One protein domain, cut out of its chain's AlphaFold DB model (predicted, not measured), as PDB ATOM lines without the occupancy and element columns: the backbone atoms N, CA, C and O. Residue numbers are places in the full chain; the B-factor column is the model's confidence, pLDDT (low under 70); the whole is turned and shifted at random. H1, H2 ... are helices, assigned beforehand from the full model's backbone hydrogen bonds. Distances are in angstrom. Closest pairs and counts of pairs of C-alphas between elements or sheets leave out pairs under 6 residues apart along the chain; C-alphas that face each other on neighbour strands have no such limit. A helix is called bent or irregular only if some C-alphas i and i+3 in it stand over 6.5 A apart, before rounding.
ATOM      1  N   VAL A  93      62.128   3.456  -3.591       79.25
ATOM      2  CA  VAL A  93      62.169   3.322  -2.125       79.25
ATOM      3  C   VAL A  93      60.778   3.525  -1.519       79.25
ATOM      4  O   VAL A  93      60.335   2.717  -0.706       79.25
ATOM      5  N   ILE A  94      60.061   4.577  -1.917       79.50
ATOM      6  CA  ILE A  94      58.814   4.976  -1.247       79.50
ATOM      7  C   ILE A  94      57.612   4.173  -1.737       79.50
ATOM      8  O   ILE A  94      56.772   3.800  -0.923       79.50
ATOM      9  N   ALA A  95      57.570   3.801  -3.017       79.38
ATOM     10  CA  ALA A  95      56.624   2.811  -3.518       79.38
ATOM     11  C   ALA A  95      56.774   1.487  -2.750       79.38
ATOM     12  O   ALA A  95      55.774   0.929  -2.315       79.38
ATOM     13  N   ILE A  96      58.007   1.036  -2.480       81.94
ATOM     14  CA  ILE A  96      58.263  -0.159  -1.658       81.94
ATOM     15  C   ILE A  96      57.778   0.025  -0.215       81.94
ATOM     16  O   ILE A  96      57.089  -0.855   0.296       81.94
ATOM     17  N   LEU A  97      58.067   1.158   0.433       82.94
ATOM     18  CA  LEU A  97      57.593   1.431   1.798       82.94
ATOM     19  C   LEU A  97      56.058   1.472   1.887       82.94
ATOM     20  O   LEU A  97      55.481   0.846   2.776       82.94
ATOM     21  N   LEU A  98      55.383   2.140   0.948       82.75
ATOM     22  CA  LEU A  98      53.920   2.173   0.883       82.75
ATOM     23  C   LEU A  98      53.339   0.781   0.593       82.75
ATOM     24  O   LEU A  98      52.373   0.378   1.245       82.75
ATOM     25  N   THR A  99      53.920   0.016  -0.342       84.56
ATOM     26  CA  THR A  99      53.463  -1.350  -0.653       84.56
ATOM     27  C   THR A  99      53.657  -2.285   0.548       84.56
ATOM     28  O   THR A  99      52.776  -3.092   0.839       84.56
ATOM     29  N   ILE A 100      54.737  -2.135   1.321       85.12
ATOM     30  CA  ILE A 100      54.921  -2.842   2.597       85.12
ATOM     31  C   ILE A 100      53.806  -2.482   3.590       85.12
ATOM     32  O   ILE A 100      53.231  -3.385   4.198       85.12
ATOM     33  N   ILE A 101      53.438  -1.203   3.723       84.44
ATOM     34  CA  ILE A 101      52.384  -0.776   4.658       84.44
ATOM     35  C   ILE A 101      51.010  -1.354   4.280       84.44
ATOM     36  O   ILE A 101      50.305  -1.830   5.172       84.44
ATOM     37  N   ILE A 102      50.627  -1.390   2.996       83.69
ATOM     38  CA  ILE A 102      49.348  -2.020   2.606       83.69
ATOM     39  C   ILE A 102      49.379  -3.551   2.755       83.69
ATOM     40  O   ILE A 102      48.362  -4.134   3.130       83.69
ATOM     41  N   CYS A 103      50.537  -4.205   2.577       85.75
ATOM     42  CA  CYS A 103      50.695  -5.631   2.894       85.75
ATOM     43  C   CYS A 103      50.489  -5.905   4.392       85.75
ATOM     44  O   CYS A 103      49.728  -6.800   4.750       85.75
ATOM     45  N   VAL A 104      51.104  -5.102   5.270       85.75
ATOM     46  CA  VAL A 104      50.923  -5.210   6.729       85.75
ATOM     47  C   VAL A 104      49.475  -4.902   7.131       85.75
ATOM     48  O   VAL A 104      48.907  -5.625   7.945       85.75
ATOM     49  N   GLY A 105      48.837  -3.894   6.527       82.94
ATOM     50  CA  GLY A 105      47.424  -3.579   6.767       82.94
ATOM     51  C   GLY A 105      46.478  -4.724   6.387       82.94
ATOM     52  O   GLY A 105      45.604  -5.089   7.173       82.94
ATOM     53  N   TYR A 106      46.689  -5.350   5.224       86.69
ATOM     54  CA  TYR A 106      45.920  -6.523   4.793       86.69
ATOM     55  C   TYR A 106      46.219  -7.767   5.654       86.69
ATOM     56  O   TYR A 106      45.312  -8.539   5.960       86.69
ATOM     57  N   ALA A 107      47.455  -7.942   6.130       86.44
ATOM     58  CA  ALA A 107      47.798  -9.002   7.079       86.44
ATOM     59  C   ALA A 107      47.092  -8.823   8.441       86.44
ATOM     60  O   ALA A 107      46.586  -9.795   9.002       86.44
ATOM     61  N   VAL A 108      46.995  -7.589   8.951       84.38
ATOM     62  CA  VAL A 108      46.243  -7.267  10.181       84.38
ATOM     63  C   VAL A 108      44.740  -7.514   9.997       84.38
ATOM     64  O   VAL A 108      44.115  -8.075  10.892       84.38
ATOM     65  N   PHE A 109      44.169  -7.183   8.832       83.94
ATOM     66  CA  PHE A 109      42.785  -7.542   8.482       83.94
ATOM     67  C   PHE A 109      42.548  -9.054   8.483       83.94
ATOM     68  O   PHE A 109      41.575  -9.537   9.058       83.94
ATOM     69  N   PHE A 110      43.450  -9.803   7.847       86.81
ATOM     70  CA  PHE A 110      43.357 -11.253   7.755       86.81
ATOM     71  C   PHE A 110      43.443 -11.917   9.140       86.81
ATOM     72  O   PHE A 110      42.648 -12.805   9.446       86.81
ATOM     73  N   TYR A 111      44.357 -11.451  10.001       85.75
ATOM     74  CA  TYR A 111      44.439 -11.887  11.398       85.75
ATOM     75  C   TYR A 111      43.144 -11.594  12.169       85.75
ATOM     76  O   TYR A 111      42.640 -12.475  12.867       85.75
ATOM     77  N   ASP A 112      42.579 -10.393  12.024       81.19
ATOM     78  CA  ASP A 112      41.338 -10.022  12.706       81.19
ATOM     79  C   ASP A 112      40.176 -10.950  12.305       81.19
ATOM     80  O   ASP A 112      39.604 -11.625  13.161       81.19
ATOM     81  N   LYS A 113      39.907 -11.091  10.999       79.62
ATOM     82  CA  LYS A 113      38.747 -11.840  10.478       79.62
ATOM     83  C   LYS A 113      38.847 -13.369  10.559       79.62
ATOM     84  O   LYS A 113      37.813 -14.025  10.683       79.62
ATOM     85  N   PHE A 114      40.045 -13.949  10.439       81.94
ATOM     86  CA  PHE A 114      40.229 -15.407  10.297       81.94
ATOM     87  C   PHE A 114      41.027 -16.067  11.430       81.94
ATOM     88  O   PHE A 114      41.279 -17.273  11.371       81.94
ATOM     89  N   ILE A 115      41.447 -15.303  12.443       81.06
ATOM     90  CA  ILE A 115      42.111 -15.837  13.642       81.06
ATOM     91  C   ILE A 115      41.457 -15.265  14.905       81.06
ATOM     92  O   ILE A 115      40.998 -16.029  15.749       81.06
ATOM     93  N   TYR A 116      41.355 -13.938  15.031       80.06
ATOM     94  CA  TYR A 116      40.836 -13.306  16.248       80.06
ATOM     95  C   TYR A 116      39.306 -13.409  16.384       80.06
ATOM     96  O   TYR A 116      38.816 -13.814  17.435       80.06
ATOM     97  N   SER A 117      38.539 -13.115  15.328       73.06
ATOM     98  CA  SER A 117      37.068 -13.165  15.354       73.06
ATOM     99  C   SER A 117      36.473 -14.561  15.113       73.06
ATOM    100  O   SER A 117      35.259 -14.683  14.963       73.06
ATOM    101  N   GLN A 118      37.298 -15.613  15.037       73.50
ATOM    102  CA  GLN A 118      36.860 -17.010  14.884       73.50
ATOM    103  C   GLN A 118      37.602 -17.948  15.867       73.50
ATOM    104  O   GLN A 118      38.204 -18.934  15.447       73.50
ATOM    105  N   PRO A 119      37.591 -17.673  17.188       62.28
ATOM    106  CA  PRO A 119      38.440 -18.381  18.153       62.28
ATOM    107  C   PRO A 119      38.153 -19.890  18.225       62.28
ATOM    108  O   PRO A 119      39.074 -20.683  18.409       62.28
ATOM    109  N   GLU A 120      36.901 -20.300  18.012       61.59
ATOM    110  CA  GLU A 120      36.476 -21.706  17.985       61.59
ATOM    111  C   GLU A 120      37.147 -22.493  16.844       61.59
ATOM    112  O   GLU A 120      37.579 -23.627  17.052       61.59
ATOM    113  N   SER A 121      37.353 -21.877  15.670       63.12
ATOM    114  CA  SER A 121      38.083 -22.499  14.549       63.12
ATOM    115  C   SER A 121      39.608 -22.494  14.743       63.12
ATOM    116  O   SER A 121      40.327 -23.224  14.060       63.12
ATOM    117  N   CYS A 122      40.110 -21.722  15.713       65.12
ATOM    118  CA  CYS A 122      41.504 -21.706  16.155       65.12
ATOM    119  C   CYS A 122      41.793 -22.596  17.377       65.12
ATOM    120  O   CYS A 122      42.920 -22.602  17.875       65.12
ATOM    121  N   SER A 123      40.810 -23.365  17.843       67.69
ATOM    122  CA  SER A 123      40.929 -24.260  18.995       67.69
ATOM    123  C   SER A 123      42.036 -25.320  18.856       67.69
ATOM    124  O   SER A 123      42.387 -25.771  17.763       67.69
ATOM    125  N   PHE A 124      42.587 -25.748  19.995       68.81
ATOM    126  CA  PHE A 124      43.469 -26.921  20.077       68.81
ATOM    127  C   PHE A 124      42.676 -28.226  20.249       68.81
ATOM    128  O   PHE A 124      43.175 -29.288  19.873       68.81
ATOM    129  N   THR A 125      41.442 -28.152  20.759       64.38
ATOM    130  CA  THR A 125      40.580 -29.308  21.032       64.38
ATOM    131  C   THR A 125      40.305 -30.148  19.773       64.38
ATOM    132  O   THR A 125      40.145 -29.597  18.676       64.38
ATOM    133  N   PRO A 126      40.273 -31.489  19.902       55.66
ATOM    134  CA  PRO A 126      40.029 -32.394  18.789       55.66
ATOM    135  C   PRO A 126      38.525 -32.606  18.555       55.66
ATOM    136  O   PRO A 126      37.995 -33.687  18.796       55.66
ATOM    137  N   ASP A 127      37.836 -31.590  18.035       58.97
ATOM    138  CA  ASP A 127      36.533 -31.808  17.397       58.97
ATOM    139  C   ASP A 127      36.758 -32.473  16.029       58.97
ATOM    140  O   ASP A 127      37.137 -31.824  15.049       58.97
ATOM    141  N   ASP A 128      36.538 -33.793  15.969       55.12
ATOM    142  CA  ASP A 128      36.831 -34.656  14.808       55.12
ATOM    143  C   ASP A 128      36.185 -34.189  13.487       55.12
ATOM    144  O   ASP A 128      36.633 -34.574  12.408       55.12
ATOM    145  N   GLN A 129      35.153 -33.341  13.542       56.81
ATOM    146  CA  GLN A 129      34.433 -32.860  12.360       56.81
ATOM    147  C   GLN A 129      35.160 -31.724  11.610       56.81
ATOM    148  O   GLN A 129      34.907 -31.537  10.417       56.81
ATOM    149  N   HIS A 130      36.061 -30.969  12.262       56.00
ATOM    150  CA  HIS A 130      36.618 -29.712  11.718       56.00
ATOM    151  C   HIS A 130      38.146 -29.530  11.897       56.00
ATOM    152  O   HIS A 130      38.653 -28.405  11.882       56.00
ATOM    153  N   MET A 131      38.922 -30.615  12.000       65.69
ATOM    154  CA  MET A 131      40.394 -30.530  11.934       65.69
ATOM    155  C   MET A 131      40.876 -30.016  10.565       65.69
ATOM    156  O   MET A 131      40.402 -30.483   9.531       65.69
ATOM    157  N   SER A 132      41.878 -29.129  10.527       65.75
ATOM    158  CA  SER A 132      42.492 -28.684   9.262       65.75
ATOM    159  C   SER A 132      43.496 -29.688   8.694       65.75
ATOM    160  O   SER A 132      44.091 -30.474   9.430       65.75
ATOM    161  N   TYR A 133      43.750 -29.620   7.383       68.88
ATOM    162  CA  TYR A 133      44.627 -30.552   6.658       68.88
ATOM    163  C   TYR A 133      46.022 -30.745   7.274       68.88
ATOM    164  O   TYR A 133      46.543 -31.852   7.237       68.88
ATOM    165  N   ILE A 134      46.620 -29.710   7.874       71.50
ATOM    166  CA  ILE A 134      47.935 -29.822   8.535       71.50
ATOM    167  C   ILE A 134      47.827 -30.676   9.804       71.50
ATOM    168  O   ILE A 134      48.661 -31.547  10.040       71.50
ATOM    169  N   LYS A 135      46.773 -30.466  10.599       73.62
ATOM    170  CA  LYS A 135      46.504 -31.237  11.814       73.62
ATOM    171  C   LYS A 135      46.087 -32.677  11.486       73.62
ATOM    172  O   LYS A 135      46.581 -33.599  12.122       73.62
ATOM    173  N   GLN A 136      45.272 -32.873  10.446       73.69
ATOM    174  CA  GLN A 136      44.939 -34.196   9.901       73.69
ATOM    175  C   GLN A 136      46.199 -34.947   9.440       73.69
ATOM    176  O   GLN A 136      46.439 -36.067   9.877       73.69
ATOM    177  N   PHE A 137      47.047 -34.317   8.620       75.19
ATOM    178  CA  PHE A 137      48.298 -34.904   8.127       75.19
ATOM    179  C   PHE A 137      49.257 -35.266   9.268       75.19
ATOM    180  O   PHE A 137      49.832 -36.351   9.271       75.19
ATOM    181  N   MET A 138      49.382 -34.396  10.275       77.56
ATOM    182  CA  MET A 138      50.207 -34.674  11.451       77.56
ATOM    183  C   MET A 138      49.628 -35.779  12.339       77.56
ATOM    184  O   MET A 138      50.411 -36.571  12.848       77.56
ATOM    185  N   ARG A 139      48.297 -35.912  12.458       78.06
ATOM    186  CA  ARG A 139      47.641 -37.067  13.105       78.06
ATOM    187  C   ARG A 139      47.964 -38.363  12.356       78.06
ATOM    188  O   ARG A 139      48.418 -39.315  12.971       78.06
ATOM    189  N   CYS A 140      47.866 -38.361  11.022       75.06
ATOM    190  CA  CYS A 140      48.238 -39.502  10.172       75.06
ATOM    191  C   CYS A 140      49.730 -39.894  10.227       75.06
ATOM    192  O   CYS A 140      50.074 -40.987   9.784       75.06
ATOM    193  N   ILE A 141      50.613 -39.024  10.732       81.31
ATOM    194  CA  ILE A 141      52.045 -39.309  10.942       81.31
ATOM    195  C   ILE A 141      52.347 -39.662  12.408       81.31
ATOM    196  O   ILE A 141      53.260 -40.440  12.679       81.31
ATOM    197  N   CYS A 142      51.619 -39.073  13.355       78.38
ATOM    198  CA  CYS A 142      51.827 -39.214  14.790       78.38
ATOM    199  C   CYS A 142      50.559 -38.789  15.548       78.38
ATOM    200  O   CYS A 142      50.303 -37.592  15.717       78.38
ATOM    201  N   ASP A 143      49.803 -39.763  16.064       72.19
ATOM    202  CA  ASP A 143      48.518 -39.524  16.738       72.19
ATOM    203  C   ASP A 143      48.601 -38.489  17.871       72.19
ATOM    204  O   ASP A 143      47.710 -37.659  17.991       72.19
ATOM    205  N   ASN A 144      49.689 -38.434  18.645       76.25
ATOM    206  CA  ASN A 144      49.815 -37.463  19.743       76.25
ATOM    207  C   ASN A 144      50.366 -36.094  19.289       76.25
ATOM    208  O   ASN A 144      50.168 -35.085  19.960       76.25
ATOM    209  N   CYS A 145      51.059 -36.017  18.149       71.62
ATOM    210  CA  CYS A 145      51.725 -34.782  17.714       71.62
ATOM    211  C   CYS A 145      50.732 -33.711  17.231       71.62
ATOM    212  O   CYS A 145      51.061 -32.524  17.214       71.62
ATOM    213  N   HIS A 146      49.524 -34.116  16.825       71.69
ATOM    214  CA  HIS A 146      48.507 -33.206  16.299       71.69
ATOM    215  C   HIS A 146      47.854 -32.320  17.376       71.69
ATOM    216  O   HIS A 146      47.335 -31.256  17.047       71.69
ATOM    217  N   GLU A 147      47.901 -32.705  18.655       73.75
ATOM    218  CA  GLU A 147      47.265 -31.962  19.758       73.75
ATOM    219  C   GLU A 147      47.913 -30.589  19.994       73.75
ATOM    220  O   GLU A 147      47.245 -29.625  20.360       73.75
ATOM    221  N   ILE A 148      49.213 -30.476  19.696       74.50
ATOM    222  CA  ILE A 148      50.018 -29.247  19.811       74.50
ATOM    223  C   ILE A 148      49.697 -28.257  18.664       74.50
ATOM    224  O   ILE A 148      50.167 -27.121  18.651       74.50
ATOM    225  N   ILE A 149      48.886 -28.666  17.682       70.94
ATOM    226  CA  ILE A 149      48.620 -27.919  16.450       70.94
ATOM    227  C   ILE A 149      47.197 -27.328  16.510       70.94
ATOM    228  O   ILE A 149      46.216 -28.081  16.541       70.94
ATOM    229  N   PRO A 150      47.030 -25.988  16.514       74.88
ATOM    230  CA  PRO A 150      45.709 -25.370  16.525       74.88
ATOM    231  C   PRO A 150      44.993 -25.599  15.191       74.88
ATOM    232  O   PRO A 150      45.621 -25.640  14.125       74.88
ATOM    233  N   ASN A 151      43.667 -25.707  15.232       73.00
ATOM    234  CA  ASN A 151      42.847 -26.023  14.063       73.00
ATOM    235  C   ASN A 151      43.062 -24.998  12.925       73.00
ATOM    236  O   ASN A 151      43.235 -25.399  11.776       73.00
ATOM    237  N   CYS A 152      43.256 -23.709  13.224       75.00
ATOM    238  CA  CYS A 152      43.537 -22.665  12.226       75.00
ATOM    239  C   CYS A 152      45.016 -22.542  11.772       75.00
ATOM    240  O   CYS A 152      45.407 -21.512  11.223       75.00
ATOM    241  N   SER A 153      45.862 -23.570  11.940       77.50
ATOM    242  CA  SER A 153      47.297 -23.527  11.565       77.50
ATOM    243  C   SER A 153      47.585 -23.103  10.117       77.50
ATOM    244  O   SER A 153      48.594 -22.453   9.853       77.50
ATOM    245  N   PHE A 154      46.691 -23.409   9.172       80.56
ATOM    246  CA  PHE A 154      46.812 -22.933   7.789       80.56
ATOM    247  C   PHE A 154      46.684 -21.400   7.688       80.56
ATOM    248  O   PHE A 154      47.453 -20.767   6.964       80.56
ATOM    249  N   ASN A 155      45.806 -20.787   8.490       85.00
ATOM    250  CA  ASN A 155      45.636 -19.333   8.555       85.00
ATOM    251  C   ASN A 155      46.903 -18.667   9.112       85.00
ATOM    252  O   ASN A 155      47.330 -17.642   8.588       85.00
ATOM    253  N   TYR A 156      47.571 -19.272  10.101       82.25
ATOM    254  CA  TYR A 156      48.866 -18.776  10.590       82.25
ATOM    255  C   TYR A 156      49.976 -18.829   9.524       82.25
ATOM    256  O   TYR A 156      50.790 -17.909   9.457       82.25
ATOM    257  N   ILE A 157      49.995 -19.842   8.649       83.62
ATOM    258  CA  ILE A 157      50.942 -19.902   7.518       83.62
ATOM    259  C   ILE A 157      50.615 -18.831   6.466       83.62
ATOM    260  O   ILE A 157      51.520 -18.138   6.002       83.62
ATOM    261  N   VAL A 158      49.339 -18.638   6.122       86.56
ATOM    262  CA  VAL A 158      48.912 -17.561   5.210       86.56
ATOM    263  C   VAL A 158      49.271 -16.187   5.788       86.56
ATOM    264  O   VAL A 158      49.848 -15.360   5.082       86.56
ATOM    265  N   LEU A 159      49.051 -15.967   7.087       87.88
ATOM    266  CA  LEU A 159      49.458 -14.749   7.787       87.88
ATOM    267  C   LEU A 159      50.980 -14.543   7.763       87.88
ATOM    268  O   LEU A 159      51.426 -13.431   7.504       87.88
ATOM    269  N   LEU A 160      51.785 -15.589   7.976       85.81
ATOM    270  CA  LEU A 160      53.249 -15.521   7.879       85.81
ATOM    271  C   LEU A 160      53.709 -15.088   6.473       85.81
ATOM    272  O   LEU A 160      54.633 -14.279   6.336       85.81
ATOM    273  N   ILE A 161      53.043 -15.587   5.426       87.00
ATOM    274  CA  ILE A 161      53.326 -15.201   4.040       87.00
ATOM    275  C   ILE A 161      52.961 -13.725   3.798       87.00
ATOM    276  O   ILE A 161      53.774 -12.984   3.241       87.00
ATOM    277  N   LEU A 162      51.781 -13.288   4.252       87.44
ATOM    278  CA  LEU A 162      51.289 -11.910   4.104       87.44
ATOM    279  C   LEU A 162      52.107 -10.881   4.906       87.44
ATOM    280  O   LEU A 162      52.404  -9.805   4.394       87.44
ATOM    281  N   LEU A 163      52.461 -11.204   6.153       87.00
ATOM    282  CA  LEU A 163      53.064 -10.275   7.114       87.00
ATOM    283  C   LEU A 163      54.594 -10.217   7.030       87.00
ATOM    284  O   LEU A 163      55.170  -9.162   7.281       87.00
ATOM    285  N   ILE A 164      55.259 -11.332   6.703       84.31
ATOM    286  CA  ILE A 164      56.728 -11.416   6.713       84.31
ATOM    287  C   ILE A 164      57.285 -11.651   5.312       84.31
ATOM    288  O   ILE A 164      58.100 -10.850   4.855       84.31
ATOM    289  N   LEU A 165      56.872 -12.709   4.606       84.75
ATOM    290  CA  LEU A 165      57.532 -13.088   3.347       84.75
ATOM    291  C   LEU A 165      57.277 -12.084   2.211       84.75
ATOM    292  O   LEU A 165      58.220 -11.722   1.508       84.75
ATOM    293  N   ILE A 166      56.047 -11.584   2.052       86.31
ATOM    294  CA  ILE A 166      55.733 -10.571   1.030       86.31
ATOM    295  C   ILE A 166      56.467  -9.243   1.304       86.31
ATOM    296  O   ILE A 166      57.230  -8.829   0.427       86.31
ATOM    297  N   PRO A 167      56.367  -8.606   2.491       87.12
ATOM    298  CA  PRO A 167      57.166  -7.423   2.820       87.12
ATOM    299  C   PRO A 167      58.677  -7.631   2.676       87.12
ATOM    300  O   PRO A 167      59.361  -6.788   2.095       87.12
ATOM    301  N   SER A 168      59.194  -8.783   3.117       83.44
ATOM    302  CA  SER A 168      60.614  -9.121   2.953       83.44
ATOM    303  C   SER A 168      61.013  -9.199   1.481       83.44
ATOM    304  O   SER A 168      62.083  -8.714   1.133       83.44
ATOM    305  N   SER A 169      60.170  -9.740   0.595       86.06
ATOM    306  CA  SER A 169      60.481  -9.826  -0.840       86.06
ATOM    307  C   SER A 169      60.710  -8.451  -1.485       86.06
ATOM    308  O   SER A 169      61.633  -8.297  -2.287       86.06
ATOM    309  N   TYR A 170      59.952  -7.425  -1.076       84.31
ATOM    310  CA  TYR A 170      60.157  -6.048  -1.531       84.31
ATOM    311  C   TYR A 170      61.421  -5.415  -0.922       84.31
ATOM    312  O   TYR A 170      62.141  -4.698  -1.618       84.31
ATOM    313  N   LEU A 171      61.767  -5.730   0.334       82.19
ATOM    314  CA  LEU A 171      63.045  -5.316   0.934       82.19
ATOM    315  C   LEU A 171      64.253  -5.987   0.255       82.19
ATOM    316  O   LEU A 171      65.240  -5.311  -0.035       82.19
ATOM    317  N   PHE A 172      64.173  -7.281  -0.076       81.00
ATOM    318  CA  PHE A 172      65.212  -7.987  -0.839       81.00
ATOM    319  C   PHE A 172      65.379  -7.409  -2.250       81.00
ATOM    320  O   PHE A 172      66.511  -7.223  -2.709       81.00
ATOM    321  N   LYS A 173      64.265  -7.039  -2.895       79.88
ATOM    322  CA  LYS A 173      64.247  -6.343  -4.186       79.88
ATOM    323  C   LYS A 173      64.919  -4.967  -4.121       79.88
ATOM    324  O   LYS A 173      65.621  -4.610  -5.064       79.88
ATOM    325  N   LEU A 174      64.745  -4.219  -3.027       76.50
ATOM    326  CA  LEU A 174      65.385  -2.914  -2.823       76.50
ATOM    327  C   LEU A 174      66.886  -3.039  -2.518       76.50
ATOM    328  O   LEU A 174      67.710  -2.462  -3.222       76.50
ATOM    329  N   VAL A 175      67.236  -3.784  -1.466       76.00
ATOM    330  CA  VAL A 175      68.588  -3.786  -0.880       76.00
ATOM    331  C   VAL A 175      69.560  -4.651  -1.682       76.00
ATOM    332  O   VAL A 175      70.697  -4.249  -1.920       76.00
ATOM    333  N   PHE A 176      69.119  -5.829  -2.130       75.12
ATOM    334  CA  PHE A 176      69.980  -6.829  -2.772       75.12
ATOM    335  C   PHE A 176      69.709  -6.982  -4.278       75.12
ATOM    336  O   PHE A 176      70.377  -7.770  -4.944       75.12
ATOM    337  N   LYS A 177      68.733  -6.240  -4.829       68.50
ATOM    338  CA  LYS A 177      68.254  -6.310  -6.228       68.50
ATOM    339  C   LYS A 177      67.689  -7.674  -6.663       68.50
ATOM    340  O   LYS A 177      67.346  -7.844  -7.834       68.50
ATOM    341  N   VAL A 178      67.539  -8.629  -5.741       74.38
ATOM    342  CA  VAL A 178      67.029  -9.979  -6.029       74.38
ATOM    343  C   VAL A 178      65.504  -9.952  -6.101       74.38
ATOM    344  O   VAL A 178      64.845  -9.414  -5.215       74.38
ATOM    345  N   ASP A 179      64.926 -10.507  -7.167       70.19
ATOM    346  CA  ASP A 179      63.485 -10.420  -7.416       70.19
ATOM    347  C   ASP A 179      62.729 -11.685  -7.005       70.19
ATOM    348  O   ASP A 179      62.557 -12.612  -7.795       70.19
ATOM    349  N   PHE A 180      62.244 -11.672  -5.766       75.44
ATOM    350  CA  PHE A 180      61.312 -12.665  -5.230       75.44
ATOM    351  C   PHE A 180      59.906 -12.082  -5.020       75.44
ATOM    352  O   PHE A 180      59.142 -12.601  -4.215       75.44
ATOM    353  N   THR A 181      59.570 -10.972  -5.688       77.44
ATOM    354  CA  THR A 181      58.283 -10.285  -5.492       77.44
ATOM    355  C   THR A 181      57.114 -11.060  -6.124       77.44
ATOM    356  O   THR A 181      57.335 -11.823  -7.069       77.44
ATOM    357  N   PRO A 182      55.847 -10.812  -5.723       69.06
ATOM    358  CA  PRO A 182      54.656 -11.319  -6.433       69.06
ATOM    359  C   PRO A 182      54.603 -10.944  -7.922       69.06
ATOM    360  O   PRO A 182      53.883 -11.543  -8.715       69.06
ATOM    361  N   SER A 183      55.389  -9.936  -8.286       63.56
ATOM    362  CA  SER A 183      55.564  -9.371  -9.611       63.56
ATOM    363  C   SER A 183      56.840  -9.828 -10.334       63.56
ATOM    364  O   SER A 183      57.155  -9.249 -11.374       63.56
ATOM    365  N   SER A 184      57.584 -10.821  -9.835       69.19
ATOM    366  CA  SER A 184      58.882 -11.207 -10.412       69.19
ATOM    367  C   SER A 184      58.779 -11.722 -11.861       69.19
ATOM    368  O   SER A 184      57.692 -11.896 -12.424       69.19
ATOM    369  N   ASN A 185      59.926 -11.989 -12.488       64.88
ATOM    370  CA  ASN A 185      59.998 -12.775 -13.728       64.88
ATOM    371  C   ASN A 185      60.485 -14.221 -13.476       64.88
ATOM    372  O   ASN A 185      60.756 -14.950 -14.427       64.88
ATOM    373  N   THR A 186      60.603 -14.649 -12.213       72.75
ATOM    374  CA  THR A 186      60.983 -16.023 -11.852       72.75
ATOM    375  C   THR A 186      59.737 -16.906 -11.765       72.75
ATOM    376  O   THR A 186      58.752 -16.561 -11.113       72.75
ATOM    377  N   SER A 187      59.750 -18.058 -12.440       66.25
ATOM    378  CA  SER A 187      58.569 -18.928 -12.539       66.25
ATOM    379  C   SER A 187      58.126 -19.481 -11.182       66.25
ATOM    380  O   SER A 187      56.941 -19.443 -10.865       66.25
ATOM    381  N   LEU A 188      59.074 -19.951 -10.365       71.25
ATOM    382  CA  LEU A 188      58.793 -20.632  -9.100       71.25
ATOM    383  C   LEU A 188      58.092 -19.725  -8.076       71.25
ATOM    384  O   LEU A 188      57.063 -20.116  -7.529       71.25
ATOM    385  N   PHE A 189      58.584 -18.501  -7.857       70.94
ATOM    386  CA  PHE A 189      57.949 -17.567  -6.919       70.94
ATOM    387  C   PHE A 189      56.596 -17.074  -7.441       70.94
ATOM    388  O   PHE A 189      55.628 -17.044  -6.684       70.94
ATOM    389  N   ASN A 190      56.482 -16.787  -8.743       71.19
ATOM    390  CA  ASN A 190      55.204 -16.393  -9.338       71.19
ATOM    391  C   ASN A 190      54.128 -17.481  -9.174       71.19
ATOM    392  O   ASN A 190      52.988 -17.154  -8.859       71.19
ATOM    393  N   ILE A 191      54.475 -18.766  -9.330       76.75
ATOM    394  CA  ILE A 191      53.540 -19.883  -9.112       76.75
ATOM    395  C   ILE A 191      53.074 -19.938  -7.649       76.75
ATOM    396  O   ILE A 191      51.877 -20.075  -7.403       76.75
ATOM    397  N   ILE A 192      53.982 -19.766  -6.681       80.88
ATOM    398  CA  ILE A 192      53.638 -19.727  -5.248       80.88
ATOM    399  C   ILE A 192      52.655 -18.583  -4.951       80.88
ATOM    400  O   ILE A 192      51.652 -18.797  -4.268       80.88
ATOM    401  N   TYR A 193      52.883 -17.388  -5.504       80.00
ATOM    402  CA  TYR A 193      51.977 -16.252  -5.306       80.00
ATOM    403  C   TYR A 193      50.641 -16.401  -6.043       80.00
ATOM    404  O   TYR A 193      49.611 -16.035  -5.484       80.00
ATOM    405  N   ILE A 194      50.609 -17.000  -7.238       82.06
ATOM    406  CA  ILE A 194      49.354 -17.328  -7.934       82.06
ATOM    407  C   ILE A 194      48.515 -18.305  -7.097       82.06
ATOM    408  O   ILE A 194      47.320 -18.078  -6.918       82.06
ATOM    409  N   LEU A 195      49.130 -19.346  -6.526       82.00
ATOM    410  CA  LEU A 195      48.446 -20.288  -5.633       82.00
ATOM    411  C   LEU A 195      47.925 -19.594  -4.362       82.00
ATOM    412  O   LEU A 195      46.770 -19.802  -3.990       82.00
ATOM    413  N   LEU A 196      48.724 -18.717  -3.743       85.75
ATOM    414  CA  LEU A 196      48.294 -17.896  -2.605       85.75
ATOM    415  C   LEU A 196      47.086 -17.015  -2.961       85.75
ATOM    416  O   LEU A 196      46.117 -16.971  -2.210       85.75
ATOM    417  N   PHE A 197      47.112 -16.332  -4.108       85.94
ATOM    418  CA  PHE A 197      46.016 -15.463  -4.544       85.94
ATOM    419  C   PHE A 197      44.746 -16.245  -4.901       85.94
ATOM    420  O   PHE A 197      43.653 -15.761  -4.620       85.94
ATOM    421  N   ILE A 198      44.858 -17.466  -5.437       85.69
ATOM    422  CA  ILE A 198      43.713 -18.369  -5.639       85.69
ATOM    423  C   ILE A 198      43.103 -18.777  -4.286       85.69
ATOM    424  O   ILE A 198      41.886 -18.711  -4.117       85.69
ATOM    425  N   VAL A 199      43.929 -19.135  -3.297       87.31
ATOM    426  CA  VAL A 199      43.463 -19.446  -1.934       87.31
ATOM    427  C   VAL A 199      42.780 -18.230  -1.292       87.31
ATOM    428  O   VAL A 199      41.683 -18.361  -0.745       87.31
ATOM    429  N   LEU A 200      43.370 -17.036  -1.401       87.94
ATOM    430  CA  LEU A 200      42.787 -15.807  -0.860       87.94
ATOM    431  C   LEU A 200      41.464 -15.439  -1.546       87.94
ATOM    432  O   LEU A 200      40.506 -15.146  -0.839       87.94
ATOM    433  N   LEU A 201      41.375 -15.492  -2.880       87.56
ATOM    434  CA  LEU A 201      40.171 -15.096  -3.624       87.56
ATOM    435  C   LEU A 201      39.023 -16.107  -3.545       87.56
ATOM    436  O   LEU A 201      37.868 -15.682  -3.513       87.56
ATOM    437  N   PHE A 202      39.303 -17.414  -3.532       83.56
ATOM    438  CA  PHE A 202      38.262 -18.444  -3.630       83.56
ATOM    439  C   PHE A 202      38.004 -19.174  -2.310       83.56
ATOM    440  O   PHE A 202      36.853 -19.243  -1.883       83.56
ATOM    441  N   TYR A 203      39.040 -19.690  -1.639       85.12
ATOM    442  CA  TYR A 203      38.855 -20.488  -0.420       85.12
ATOM    443  C   TYR A 203      38.357 -19.631   0.751       85.12
ATOM    444  O   TYR A 203      37.312 -19.931   1.324       85.12
ATOM    445  N   TYR A 204      39.030 -18.521   1.065       85.38
ATOM    446  CA  TYR A 204      38.616 -17.666   2.185       85.38
ATOM    447  C   TYR A 204      37.282 -16.939   1.933       85.38
ATOM    448  O   TYR A 204      36.479 -16.797   2.854       85.38
ATOM    449  N   SER A 205      36.979 -16.578   0.682       84.19
ATOM    450  CA  SER A 205      35.657 -16.056   0.297       84.19
ATOM    451  C   SER A 205      34.546 -17.096   0.469       84.19
ATOM    452  O   SER A 205      33.465 -16.764   0.950       84.19
ATOM    453  N   TYR A 206      34.808 -18.363   0.122       82.81
ATOM    454  CA  TYR A 206      33.870 -19.458   0.365       82.81
ATOM    455  C   TYR A 206      33.635 -19.670   1.867       82.81
ATOM    456  O   TYR A 206      32.482 -19.747   2.277       82.81
ATOM    457  N   VAL A 207      34.695 -19.658   2.687       78.25
ATOM    458  CA  VAL A 207      34.608 -19.767   4.157       78.25
ATOM    459  C   VAL A 207      33.760 -18.640   4.771       78.25
ATOM    460  O   VAL A 207      32.930 -18.904   5.641       78.25
ATOM    461  N   LEU A 208      33.902 -17.392   4.304       77.81
ATOM    462  CA  LEU A 208      33.038 -16.283   4.740       77.81
ATOM    463  C   LEU A 208      31.570 -16.477   4.324       77.81
ATOM    464  O   LEU A 208      30.663 -16.145   5.088       77.81
ATOM    465  N   TYR A 209      31.325 -17.023   3.132       80.31
ATOM    466  CA  TYR A 209      29.976 -17.249   2.609       80.31
ATOM    467  C   TYR A 209      29.259 -18.460   3.243       80.31
ATOM    468  O   TYR A 209      28.024 -18.453   3.354       80.31
ATOM    469  N   SER A 210      30.013 -19.491   3.648       74.81
ATOM    470  CA  SER A 210      29.502 -20.708   4.289       74.81
ATOM    471  C   SER A 210      29.256 -20.531   5.784       74.81
ATOM    472  O   SER A 210      28.229 -20.987   6.278       74.81
ATOM    473  N   ASN A 211      30.161 -19.853   6.496       66.88
ATOM    474  CA  ASN A 211      30.129 -19.786   7.962       66.88
ATOM    475  C   ASN A 211      29.288 -18.612   8.497       66.88
ATOM    476  O   ASN A 211      29.177 -18.435   9.708       66.88
ATOM    477  N   SER A 212      28.717 -17.788   7.614       64.00
ATOM    478  CA  SER A 212      27.923 -16.620   7.994       64.00
ATOM    479  C   SER A 212      26.419 -16.875   7.875       64.00
ATOM    480  O   SER A 212      25.885 -17.042   6.775       64.00
ATOM    481  N   ASN A 213      25.743 -16.829   9.026       60.94
ATOM    482  CA  ASN A 213      24.281 -16.815   9.158       60.94
ATOM    483  C   ASN A 213      23.680 -15.390   9.081       60.94
ATOM    484  O   ASN A 213      22.473 -15.230   9.234       60.94
ATOM    485  N   ASP A 214      24.506 -14.355   8.889       60.56
ATOM    486  CA  ASP A 214      24.087 -12.946   8.831       60.56
ATOM    487  C   ASP A 214      23.440 -12.627   7.466       60.56
ATOM    488  O   ASP A 214      23.967 -13.024   6.422       60.56
ATOM    489  N   GLU A 215      22.347 -11.855   7.441       61.69
ATOM    490  CA  GLU A 215      21.717 -11.374   6.194       61.69
ATOM    491  C   GLU A 215      22.729 -10.626   5.304       61.69
ATOM    492  O   GLU A 215      22.675 -10.676   4.075       61.69
ATOM    493  N   ASN A 216      23.734 -10.008   5.931       66.44
ATOM    494  CA  ASN A 216      24.804  -9.271   5.268       66.44
ATOM    495  C   ASN A 216      25.919 -10.154   4.671       66.44
ATOM    496  O   ASN A 216      26.889  -9.610   4.136       66.44
ATOM    497  N   LYS A 217      25.832 -11.495   4.725       74.44
ATOM    498  CA  LYS A 217      26.939 -12.384   4.306       74.44
ATOM    499  C   LYS A 217      27.447 -12.134   2.888       74.44
ATOM    500  O   LYS A 217      28.646 -12.240   2.627       74.44
ATOM    501  N   LEU A 218      26.543 -11.775   1.977       73.12
ATOM    502  CA  LEU A 218      26.861 -11.489   0.579       73.12
ATOM    503  C   LEU A 218      27.682 -10.192   0.459       73.12
ATOM    504  O   LEU A 218      28.672 -10.160  -0.270       73.12
ATOM    505  N   ILE A 219      27.345  -9.170   1.256       71.88
ATOM    506  CA  ILE A 219      28.083  -7.902   1.341       71.88
ATOM    507  C   ILE A 219      29.487  -8.151   1.901       71.88
ATOM    508  O   ILE A 219      30.465  -7.807   1.241       71.88
ATOM    509  N   THR A 220      29.623  -8.805   3.060       73.38
ATOM    510  CA  THR A 220      30.944  -9.083   3.663       73.38
ATOM    511  C   THR A 220      31.828  -9.944   2.750       73.38
ATOM    512  O   THR A 220      33.024  -9.674   2.630       73.38
ATOM    513  N   THR A 221      31.255 -10.913   2.023       79.19
ATOM    514  CA  THR A 221      31.998 -11.720   1.036       79.19
ATOM    515  C   THR A 221      32.502 -10.866  -0.136       79.19
ATOM    516  O   THR A 221      33.685 -10.920  -0.467       79.19
ATOM    517  N   ILE A 222      31.645 -10.027  -0.735       75.50
ATOM    518  CA  ILE A 222      32.037  -9.103  -1.819       75.50
ATOM    519  C   ILE A 222      33.111  -8.112  -1.343       75.50
ATOM    520  O   ILE A 222      34.066  -7.840  -2.068       75.50
ATOM    521  N   SER A 223      32.988  -7.620  -0.111       72.88
ATOM    522  CA  SER A 223      33.920  -6.666   0.507       72.88
ATOM    523  C   SER A 223      35.316  -7.263   0.667       72.88
ATOM    524  O   SER A 223      36.311  -6.646   0.286       72.88
ATOM    525  N   TYR A 224      35.390  -8.499   1.164       81.56
ATOM    526  CA  TYR A 224      36.640  -9.243   1.277       81.56
ATOM    527  C   TYR A 224      37.266  -9.541  -0.100       81.56
ATOM    528  O   TYR A 224      38.476  -9.363  -0.270       81.56
ATOM    529  N   ILE A 225      36.463  -9.912  -1.107       82.19
ATOM    530  CA  ILE A 225      36.937 -10.102  -2.489       82.19
ATOM    531  C   ILE A 225      37.528  -8.798  -3.047       82.19
ATOM    532  O   ILE A 225      38.640  -8.814  -3.572       82.19
ATOM    533  N   LEU A 226      36.842  -7.661  -2.888       75.06
ATOM    534  CA  LEU A 226      37.324  -6.348  -3.337       75.06
ATOM    535  C   LEU A 226      38.642  -5.946  -2.667       75.06
ATOM    536  O   LEU A 226      39.593  -5.585  -3.360       75.06
ATOM    537  N   LEU A 227      38.737  -6.070  -1.340       76.88
ATOM    538  CA  LEU A 227      39.975  -5.807  -0.596       76.88
ATOM    539  C   LEU A 227      41.128  -6.713  -1.059       76.88
ATOM    540  O   LEU A 227      42.256  -6.249  -1.217       76.88
ATOM    541  N   THR A 228      40.839  -7.983  -1.353       83.75
ATOM    542  CA  THR A 228      41.818  -8.944  -1.884       83.75
ATOM    543  C   THR A 228      42.274  -8.571  -3.301       83.75
ATOM    544  O   THR A 228      43.469  -8.612  -3.588       83.75
ATOM    545  N   ILE A 229      41.362  -8.130  -4.175       80.81
ATOM    546  CA  ILE A 229      41.693  -7.626  -5.520       80.81
ATOM    547  C   ILE A 229      42.589  -6.382  -5.437       80.81
ATOM    548  O   ILE A 229      43.549  -6.278  -6.198       80.81
ATOM    549  N   ILE A 230      42.331  -5.463  -4.503       75.62
ATOM    550  CA  ILE A 230      43.144  -4.250  -4.306       75.62
ATOM    551  C   ILE A 230      44.541  -4.599  -3.783       75.62
ATOM    552  O   ILE A 230      45.537  -4.075  -4.285       75.62
ATOM    553  N   PHE A 231      44.632  -5.524  -2.824       81.19
ATOM    554  CA  PHE A 231      45.906  -6.057  -2.341       81.19
ATOM    555  C   PHE A 231      46.726  -6.679  -3.485       81.19
ATOM    556  O   PHE A 231      47.896  -6.334  -3.654       81.19
ATOM    557  N   ILE A 232      46.107  -7.495  -4.344       81.12
ATOM    558  CA  ILE A 232      46.749  -8.063  -5.542       81.12
ATOM    559  C   ILE A 232      47.179  -6.955  -6.521       81.12
ATOM    560  O   ILE A 232      48.327  -6.934  -6.972       81.12
ATOM    561  N   ALA A 233      46.295  -5.997  -6.818       76.12
ATOM    562  CA  ALA A 233      46.569  -4.881  -7.724       76.12
ATOM    563  C   ALA A 233      47.746  -4.009  -7.254       76.12
ATOM    564  O   ALA A 233      48.505  -3.512  -8.088       76.12
ATOM    565  N   SER A 234      47.959  -3.878  -5.938       75.31
ATOM    566  CA  SER A 234      49.086  -3.126  -5.369       75.31
ATOM    567  C   SER A 234      50.453  -3.626  -5.871       75.31
ATOM    568  O   SER A 234      51.305  -2.810  -6.226       75.31
ATOM    569  N   GLY A 235      50.630  -4.946  -6.021       76.81
ATOM    570  CA  GLY A 235      51.851  -5.557  -6.562       76.81
ATOM    571  C   GLY A 235      52.039  -5.330  -8.067       76.81
ATOM    572  O   GLY A 235      53.168  -5.186  -8.539       76.81
ATOM    573  N   TYR A 236      50.950  -5.218  -8.835       74.56
ATOM    574  CA  TYR A 236      51.010  -4.850 -10.256       74.56
ATOM    575  C   TYR A 236      51.325  -3.361 -10.456       74.56
ATOM    576  O   TYR A 236      52.120  -3.023 -11.335       74.56
ATOM    577  N   ILE A 237      50.773  -2.482  -9.611       72.75
ATOM    578  CA  ILE A 237      51.119  -1.052  -9.571       72.75
ATOM    579  C   ILE A 237      52.607  -0.893  -9.233       72.75
ATOM    580  O   ILE A 237      53.323  -0.193  -9.951       72.75
ATOM    581  N   PHE A 238      53.115  -1.622  -8.232       77.69
ATOM    582  CA  PHE A 238      54.552  -1.676  -7.958       77.69
ATOM    583  C   PHE A 238      55.362  -2.174  -9.170       77.69
ATOM    584  O   PHE A 238      56.347  -1.529  -9.528       77.69
ATOM    585  N   LYS A 239      54.946  -3.254  -9.859       76.31
ATOM    586  CA  LYS A 239      55.640  -3.742 -11.074       76.31
ATOM    587  C   LYS A 239      55.733  -2.661 -12.153       76.31
ATOM    588  O   LYS A 239      56.781  -2.516 -12.782       76.31
ATOM    589  N   TYR A 240      54.656  -1.905 -12.367       74.31
ATOM    590  CA  TYR A 240      54.612  -0.808 -13.334       74.31
ATOM    591  C   TYR A 240      55.581   0.322 -12.960       74.31
ATOM    592  O   TYR A 240      56.405   0.711 -13.791       74.31
ATOM    593  N   ILE A 241      55.541   0.796 -11.709       72.81
ATOM    594  CA  ILE A 241      56.451   1.830 -11.190       72.81
ATOM    595  C   ILE A 241      57.908   1.357 -11.320       72.81
ATOM    596  O   ILE A 241      58.730   2.024 -11.948       72.81
ATOM    597  N   TYR A 242      58.223   0.167 -10.798       74.50
ATOM    598  CA  TYR A 242      59.574  -0.389 -10.816       74.50
ATOM    599  C   TYR A 242      60.121  -0.512 -12.243       74.50
ATOM    600  O   TYR A 242      61.225  -0.045 -12.517       74.50
ATOM    601  N   ASN A 243      59.354  -1.081 -13.178       71.50
ATOM    602  CA  ASN A 243      59.790  -1.228 -14.569       71.50
ATOM    603  C   ASN A 243      59.975   0.123 -15.279       71.50
ATOM    604  O   ASN A 243      60.927   0.282 -16.044       71.50
ATOM    605  N   THR A 244      59.093   1.092 -15.019       69.56
ATOM    606  CA  THR A 244      59.135   2.421 -15.650       69.56
ATOM    607  C   THR A 244      60.379   3.198 -15.227       69.56
ATOM    608  O   THR A 244      61.068   3.750 -16.085       69.56
ATOM    609  N   TYR A 245      60.712   3.179 -13.932       67.50
ATOM    610  CA  TYR A 245      61.781   4.010 -13.370       67.50
ATOM    611  C   TYR A 245      63.136   3.296 -13.181       67.50
ATOM    612  O   TYR A 245      64.133   3.989 -12.978       67.50
ATOM    613  N   THR A 246      63.228   1.960 -13.324       65.06
ATOM    614  CA  THR A 246      64.524   1.232 -13.366       65.06
ATOM    615  C   THR A 246      64.984   0.778 -14.750       65.06
ATOM    616  O   THR A 246      66.173   0.525 -14.930       65.06
ATOM    617  N   GLY A 247      64.080   0.612 -15.723       45.47
ATOM    618  CA  GLY A 247      64.384  -0.177 -16.924       45.47
ATOM    619  C   GLY A 247      65.083   0.562 -18.070       45.47
ATOM    620  O   GLY A 247      65.727  -0.079 -18.898       45.47
ATOM    621  N   LYS A 248      64.945   1.891 -18.167       43.41
ATOM    622  CA  LYS A 248      65.319   2.647 -19.377       43.41
ATOM    623  C   LYS A 248      66.644   3.397 -19.235       43.41
ATOM    624  O   LYS A 248      66.665   4.612 -19.063       43.41
ATOM    625  N   ILE A 249      67.758   2.682 -19.389       38.47
ATOM    626  CA  ILE A 249      69.031   3.318 -19.768       38.47
ATOM    627  C   ILE A 249      68.929   3.677 -21.257       38.47
ATOM    628  O   ILE A 249      69.250   2.860 -22.116       38.47
ATOM    629  N   PHE A 250      68.450   4.882 -21.572       35.34
ATOM    630  CA  PHE A 250      68.434   5.374 -22.957       35.34
ATOM    631  C   PHE A 250      69.840   5.737 -23.469       35.34
ATOM    632  O   PHE A 250      70.097   5.633 -24.664       35.34
ATOM    633  N   ASN A 251      70.765   6.088 -22.569       31.83
ATOM    634  CA  ASN A 251      72.153   6.423 -22.890       31.83
ATOM    635  C   ASN A 251      73.110   5.248 -22.615       31.83
ATOM    636  O   ASN A 251      73.852   5.255 -21.635       31.83
TER     637      ASN A 251
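AT A GLANCE: This is residues 93 to 251 of the 1168 residues of an uncharacterized protein of viral metagenome (UniProt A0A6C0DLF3). Two antiparallel pairs of long helices, the bent H5 folded back beside H1 and the helical hairpin of H6 and H7, are joined where H7 packs on H1, and the short helices H2, H3 and H4 make a small head where H1 ends and H5 begins. Residues 243 to 251, of which 243 to 246 belong to H7, stick out as a tail. The printed part has 159 residues with seven named helices, H1 to H7 in chain order, and no named strand; the class is all helix. It is only just loose, close to compact, with a radius of gyration of the C-alphas of 18.4 A, and flat, spanning 66 by 41 by 22 A.

HOW THE PARTS SIT: H1, residues 93 to 116, is close to but not clearly touching H2, residues 119 to 122; their closest C-alphas, of Ile 115 and Cys 122, are 6.4 A apart. H3, residues 133 to 141, touches H4, residues 145 to 148, closest at the C-alphas of Arg 139 and His 146, 5.1 A. H5, residues 153 to 175, was assigned as one helix by its hydrogen bonds but is bent, with C-alphas 163 and 166 6.7 A apart; its arms H5a, residues 153 to 163, and H5b, residues 166 to 175, stand at a shallow tilt of 30 degrees. H3 and H5a touch only at their ends, and only just, with 3 pairs of C-alphas within 8 A, the closest those of Ile 134 and Ser 153, 7.0 A. H1 touches H5a at a shallow tilt of 20 degrees, opposite ways, closest at the C-alphas of Ala 107 and Leu 163, 5.4 A. With residues 93 to 104 alone H1 touches H5b, closest at the C-alphas of Ile 100 and Pro 167, 5.1 A. H6, residues 187 to 210, is only just irregular, with C-alphas 201 and 204 6.54 A apart. It forms a helical hairpin with H7, residues 217 to 246, at a shallow tilt of 19 degrees; their closest C-alphas, of Ser 205 and Thr 221, are 5.7 A apart. Residues 231 to 241 of H7 touch residues 95 to 106 of H1, opposite ways at a shallow tilt of 20 degrees, closest at the C-alphas of Ala 95 and Phe 238, 6.6 A. H1 and H6 are near each other, while H5a and H7 are apart. Every O i to N i+4 pair is within hydrogen-bond range in H1, H3, H5a and H5b, against 18 of 20 in H6 and 24 of 26 in H7; H2 and H4 are too short for such a pair.

IN THESE COORDINATES: H1 begins at C-alpha 93, (62.169, 3.322, -2.125), and is 32.7 A long from first to last C-alpha. H5a measures 15.1 A and H5b 14.7 A. H6 measures 33.6 A. H7, the longest, measures 43.7 A and ends at C-alpha 246, (64.524, 1.232, -13.366).

THE WHOLE: The C-alphas farthest apart, of Asp 128 and Asn 251, are 66.0 A apart; without the free tail the body spans 48 by 41 by 23 A. The printed part has no cut, and the link from H5 to H6, 11 residues, is long. The mean pLDDT of the printed part is 75.3, with values under 70 at, among others, residues 119 to 133, 211 to 216 and 244 to 251.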